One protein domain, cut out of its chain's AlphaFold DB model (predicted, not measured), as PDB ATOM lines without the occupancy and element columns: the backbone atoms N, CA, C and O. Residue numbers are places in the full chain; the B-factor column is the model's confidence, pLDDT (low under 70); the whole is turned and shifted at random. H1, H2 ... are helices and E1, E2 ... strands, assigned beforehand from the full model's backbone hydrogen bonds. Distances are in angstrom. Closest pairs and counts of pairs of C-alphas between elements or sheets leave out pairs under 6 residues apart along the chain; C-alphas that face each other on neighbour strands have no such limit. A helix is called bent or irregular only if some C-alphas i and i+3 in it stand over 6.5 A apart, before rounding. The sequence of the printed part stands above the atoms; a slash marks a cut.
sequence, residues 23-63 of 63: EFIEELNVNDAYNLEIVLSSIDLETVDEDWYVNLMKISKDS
ATOM      1  N   GLU A  23       7.255 -30.645  20.940       94.75
ATOM      2  CA  GLU A  23       7.483 -32.021  21.361       94.75
ATOM      3  C   GLU A  23       7.584 -33.014  20.195       94.75
ATOM      4  O   GLU A  23       8.119 -34.111  20.373       94.75
ATOM      5  N   PHE A  24       7.102 -32.637  19.006       95.62
ATOM      6  CA  PHE A  24       7.192 -33.465  17.807       95.62
ATOM      7  C   PHE A  24       8.423 -33.139  16.954       95.62
ATOM      8  O   PHE A  24       8.744 -33.932  16.075       95.62
ATOM      9  N   ILE A  25       9.131 -32.028  17.188       95.25
ATOM     10  CA  ILE A  25      10.310 -31.638  16.398       95.25
ATOM     11  C   ILE A  25      11.549 -32.365  16.931       95.25
ATOM     12  O   ILE A  25      11.964 -32.155  18.067       95.25
ATOM     13  N   GLU A  26      12.159 -33.210  16.100       95.12
ATOM     14  CA  GLU A  26      13.383 -33.946  16.444       95.12
ATOM     15  C   GLU A  26      14.637 -33.260  15.897       95.12
ATOM     16  O   GLU A  26      15.619 -33.094  16.616       95.12
ATOM     17  N   GLU A  27      14.595 -32.840  14.633       93.44
ATOM     18  CA  GLU A  27      15.726 -32.212  13.950       93.44
ATOM     19  C   GLU A  27      15.223 -31.218  12.898       93.44
ATOM     20  O   GLU A  27      14.198 -31.439  12.244       93.44
ATOM     21  N   LEU A  28      15.961 -30.120  12.730       92.62
ATOM     22  CA  LEU A  28      15.711 -29.098  11.719       92.62
ATOM     23  C   LEU A  28      16.964 -28.912  10.880       92.62
ATOM     24  O   LEU A  28      18.048 -28.690  11.416       92.62
ATOM     25  N   ASN A  29      16.805 -28.959   9.564       89.88
ATOM     26  CA  ASN A  29      17.907 -28.762   8.640       89.88
ATOM     27  C   ASN A  29      17.474 -27.932   7.431       89.88
ATOM     28  O   ASN A  29      16.297 -27.862   7.081       89.88
ATOM     29  N   VAL A  30      18.445 -27.311   6.773       88.12
ATOM     30  CA  VAL A  30      18.246 -26.642   5.488       88.12
ATOM     31  C   VAL A  30      19.108 -27.368   4.477       88.12
ATOM     32  O   VAL A  30      20.326 -27.448   4.637       88.12
ATOM     33  N   ASN A  31      18.484 -27.931   3.450       85.06
ATOM     34  CA  ASN A  31      19.230 -28.655   2.431       85.06
ATOM     35  C   ASN A  31      19.897 -27.709   1.420       85.06
ATOM     36  O   ASN A  31      19.648 -26.504   1.394       85.06
ATOM     37  N   ASP A  32      20.719 -28.274   0.533       85.12
ATOM     38  CA  ASP A  32      21.459 -27.524  -0.494       85.12
ATOM     39  C   ASP A  32      20.550 -26.734  -1.462       85.12
ATOM     40  O   ASP A  32      21.016 -25.844  -2.173       85.12
ATOM     41  N   ALA A  33      19.252 -27.056  -1.510       86.38
ATOM     42  CA  ALA A  33      18.253 -26.349  -2.305       86.38
ATOM     43  C   ALA A  33      17.554 -25.212  -1.531       86.38
ATOM     44  O   ALA A  33      16.598 -24.639  -2.048       86.38
ATOM     45  N   TYR A  34      18.033 -24.871  -0.328       83.56
ATOM     46  CA  TYR A  34      17.435 -23.892   0.586       83.56
ATOM     47  C   TYR A  34      16.007 -24.245   1.033       83.56
ATOM     48  O   TYR A  34      15.236 -23.365   1.418       83.56
ATOM     49  N   ASN A  35      15.653 -25.532   1.001       87.00
ATOM     50  CA  ASN A  35      14.387 -26.015   1.538       87.00
ATOM     51  C   ASN A  35      14.562 -26.428   3.002       87.00
ATOM     52  O   ASN A  35      15.588 -26.999   3.378       87.00
ATOM     53  N   LEU A  36      13.533 -26.157   3.806       89.25
ATOM     54  CA  LEU A  36      13.456 -26.587   5.196       89.25
ATOM     55  C   LEU A  36      13.089 -28.073   5.259       89.25
ATOM     56  O   LEU A  36      12.032 -28.483   4.782       89.25
ATOM     57  N   GLU A  37      13.957 -28.860   5.879       91.44
ATOM     58  CA  GLU A  37      13.719 -30.251   6.236       91.44
ATOM     59  C   GLU A  37      13.422 -30.336   7.734       91.44
ATOM     60  O   GLU A  37      14.155 -29.798   8.563       91.44
ATOM     61  N   ILE A  38      12.318 -31.004   8.069       93.00
ATOM     62  CA  ILE A  38      11.834 -31.166   9.441       93.00
ATOM     63  C   ILE A  38      11.733 -32.660   9.714       93.00
ATOM     64  O   ILE A  38      10.954 -33.361   9.060       93.00
ATOM     65  N   VAL A  39      12.510 -33.149  10.675       93.69
ATOM     66  CA  VAL A  39      12.386 -34.516  11.186       93.69
ATOM     67  C   VAL A  39      11.431 -34.479  12.368       93.69
ATOM     68  O   VAL A  39      11.649 -33.736  13.327       93.69
ATOM     69  N   LEU A  40      10.358 -35.261  12.276       94.94
ATOM     70  CA  LEU A  40       9.350 -35.361  13.323       94.94
ATOM     71  C   LEU A  40       9.470 -36.693  14.064       94.94
ATOM     72  O   LEU A  40       9.566 -37.745  13.429       94.94
ATOM     73  N   SER A  41       9.376 -36.646  15.390       94.88
ATOM     74  CA  SER A  41       9.299 -37.831  16.247       94.88
ATOM     75  C   SER A  41       7.873 -38.059  16.745       94.88
ATOM     76  O   SER A  41       7.019 -37.187  16.636       94.88
ATOM     77  N   SER A  42       7.607 -39.240  17.309       92.81
ATOM     78  CA  SER A  42       6.366 -39.535  18.046       92.81
ATOM     79  C   SER A  42       5.054 -39.374  17.256       92.81
ATOM     80  O   SER A  42       3.998 -39.240  17.861       92.81
ATOM     81  N   ILE A  43       5.100 -39.437  15.919       93.62
ATOM     82  CA  ILE A  43       3.905 -39.404  15.064       93.62
ATOM     83  C   ILE A  43       3.156 -40.734  15.157       93.62
ATOM     84  O   ILE A  43       3.707 -41.791  14.832       93.62
ATOM     85  N   ASP A  44       1.885 -40.678  15.545       92.75
ATOM     86  CA  ASP A  44       0.988 -41.828  15.580       92.75
ATOM     87  C   ASP A  44      -0.240 -41.644  14.667       92.75
ATOM     88  O   ASP A  44      -0.315 -40.725  13.848       92.75
ATOM     89  N   LEU A  45      -1.187 -42.586  14.743       90.88
ATOM     90  CA  LEU A  45      -2.406 -42.563  13.928       90.88
ATOM     91  C   LEU A  45      -3.408 -41.480  14.351       90.88
ATOM     92  O   LEU A  45      -4.311 -41.192  13.578       90.88
ATOM     93  N   GLU A  46      -3.288 -40.918  15.550       91.25
ATOM     94  CA  GLU A  46      -4.109 -39.786  15.985       91.25
ATOM     95  C   GLU A  46      -3.478 -38.479  15.486       91.25
ATOM     96  O   GLU A  46      -4.186 -37.612  14.978       91.25
ATOM     97  N   THR A  47      -2.140 -38.396  15.490       91.75
ATOM     98  CA  THR A  47      -1.394 -37.229  14.997       91.75
ATOM     99  C   THR A  47      -1.669 -36.921  13.524       91.75
ATOM    100  O   THR A  47      -1.685 -35.758  13.125       91.75
ATOM    101  N   VAL A  48      -1.901 -37.939  12.683       91.31
ATOM    102  CA  VAL A  48      -2.123 -37.719  11.238       91.31
ATOM    103  C   VAL A  48      -3.402 -36.942  10.919       91.31
ATOM    104  O   VAL A  48      -3.496 -36.362   9.835       91.31
ATOM    105  N   ASP A  49      -4.359 -36.925  11.847       93.44
ATOM    106  CA  ASP A  49      -5.615 -36.184  11.730       93.44
ATOM    107  C   ASP A  49      -5.540 -34.798  12.401       93.44
ATOM    108  O   ASP A  49      -6.489 -34.018  12.308       93.44
ATOM    109  N   GLU A  50      -4.420 -34.456  13.049       95.56
ATOM    110  CA  GLU A  50      -4.232 -33.148  13.671       95.56
ATOM    111  C   GLU A  50      -4.047 -32.039  12.629       95.56
ATOM    112  O   GLU A  50      -3.350 -32.189  11.620       95.56
ATOM    113  N   ASP A  51      -4.643 -30.875  12.903       95.44
ATOM    114  CA  ASP A  51      -4.666 -29.743  11.973       95.44
ATOM    115  C   ASP A  51      -3.259 -29.300  11.549       95.44
ATOM    116  O   ASP A  51      -3.035 -29.001  10.372       95.44
ATOM    117  N   TRP A  52      -2.298 -29.269  12.481       94.81
ATOM    118  CA  TRP A  52      -0.922 -28.869  12.181       94.81
ATOM    119  C   TRP A  52      -0.251 -29.859  11.225       94.81
ATOM    120  O   TRP A  52       0.374 -29.436  10.255       94.81
ATOM    121  N   TYR A  53      -0.445 -31.167  11.431       95.31
ATOM    122  CA  TYR A  53       0.160 -32.207  10.607       95.31
ATOM    123  C   TYR A  53      -0.463 -32.218   9.214       95.31
ATOM    124  O   TYR A  53       0.236 -32.213   8.199       95.31
ATOM    125  N   VAL A  54      -1.794 -32.135   9.139       94.56
ATOM    126  CA  VAL A  54      -2.522 -32.029   7.871       94.56
ATOM    127  C   VAL A  54      -2.082 -30.789   7.088       94.56
ATOM    128  O   VAL A  54      -1.913 -30.860   5.868       94.56
ATOM    129  N   ASN A  55      -1.888 -29.649   7.754       93.75
ATOM    130  CA  ASN A  55      -1.425 -28.423   7.105       93.75
ATOM    131  C   ASN A  55       0.041 -28.514   6.674       93.75
ATOM    132  O   ASN A  55       0.349 -28.150   5.538       93.75
ATOM    133  N   LEU A  56       0.916 -29.081   7.506       93.69
ATOM    134  CA  LEU A  56       2.311 -29.342   7.161       93.69
ATOM    135  C   LEU A  56       2.422 -30.228   5.913       93.69
ATOM    136  O   LEU A  56       3.162 -29.908   4.986       93.69
ATOM    137  N   MET A  57       1.618 -31.290   5.833       92.12
ATOM    138  CA  MET A  57       1.590 -32.193   4.679       92.12
ATOM    139  C   MET A  57       1.013 -31.559   3.409       92.12
ATOM    140  O   MET A  57       1.315 -32.024   2.310       92.12
ATOM    141  N   LYS A  58       0.168 -30.528   3.521       92.25
ATOM    142  CA  LYS A  58      -0.265 -29.741   2.354       92.25
ATOM    143  C   LYS A  58       0.876 -28.865   1.848       92.25
ATOM    144  O   LYS A  58       1.112 -28.840   0.649       92.25
ATOM    145  N   ILE A  59       1.593 -28.209   2.761       89.50
ATOM    146  CA  ILE A  59       2.729 -27.340   2.433       89.50
ATOM    147  C   ILE A  59       3.862 -28.154   1.796       89.50
ATOM    148  O   ILE A  59       4.403 -27.744   0.774       89.50
ATOM    149  N   SER A  60       4.184 -29.335   2.341       87.25
ATOM    150  CA  SER A  60       5.296 -30.148   1.829       87.25
ATOM    151  C   SER A  60       5.038 -30.759   0.448       87.25
ATOM    152  O   SER A  60       5.984 -31.014  -0.291       87.25
ATOM    153  N   LYS A  61       3.771 -30.987   0.076       70.94
ATOM    154  CA  LYS A  61       3.389 -31.551  -1.232       70.94
ATOM    155  C   LYS A  61       3.425 -30.543  -2.379       70.94
ATOM    156  O   LYS A  61       3.413 -30.971  -3.530       70.94
ATOM    157  N   ASP A  62       3.460 -29.248  -2.075       57.94
ATOM    158  CA  ASP A  62       3.539 -28.171  -3.070       57.94
ATOM    159  C   ASP A  62       4.996 -27.805  -3.446       57.94
ATOM    160  O   ASP A  62       5.216 -26.793  -4.113       57.94
ATOM    161  N   SER A  63       5.987 -28.620  -3.046       46.38
ATOM    162  CA  SER A  63       7.427 -28.438  -3.329       46.38
ATOM    163  C   SER A  63       7.998 -29.482  -4.291       46.38
ATOM    164  O   SER A  63       7.633 -30.673  -4.171       46.38
TER     165      SER A  63
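This is residues 23 to 63 of the 63 residues of an uncharacterized protein of Arcobacter sp. F155 (UniProt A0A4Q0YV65). What shape does the backbone make? It is a flat, open C: one arm is the two-stranded hairpin of E1 and E2, the other is the helix H1, which lies on E2's side of the hairpin, and the link from residue 41 to 50 bends round one end to join them. What is it made of? The printed part has 41 residues with two named strands and one named helix, in the order E1, E2, H1; the sheet, in the order E1 - E2, is antiparallel, and the class is mixed, helices and strands. How compact is it? It is only just loose, close to compact, with a radius of gyration of the C-alphas of 11.2 A, and its spans of 33 by 22 by 11 A are only just flat.

Where are the strands? E1 is residues 25 to 30, 14.4 A from first to last C-alpha, and begins at C-alpha 25 (10.310, -31.638, 16.398). E2 is residues 36 to 40, 12.6 A long. Where is the helix? H1 is residues 51 to 61, 15.6 A long, and ends at C-alpha 61 (3.389, -31.551, -1.232).

How do the strands pair? E1 and E2 form a hairpin, antiparallel at 161 degrees between their directions, and the C-alphas of Leu 28 and Ile 38, which face each other, are 4.9 A apart. N 37 and O 29 are 2.8 A apart and N 39 and O 27 are 2.9 A apart, within hydrogen-bond range. Where does H1 stand? E1 and H1 are apart, with no C-alpha of the one within 8 A of the other. Is its backbone well formed? In H1 every O i to N i+4 pair is within hydrogen-bond range, and it is not bent.

How far does it reach? The two C-alphas farthest apart, those of Asp 32 and Glu 46, are 32.8 A apart. Are there cuts or long links? The printed part has no cut; the link from E1 to E2 is tight and the link from E2 to H1, 10 residues, is short. Where is confidence low? The mean pLDDT of the printed part is 89.4, and residues 62 to 63 are under 70.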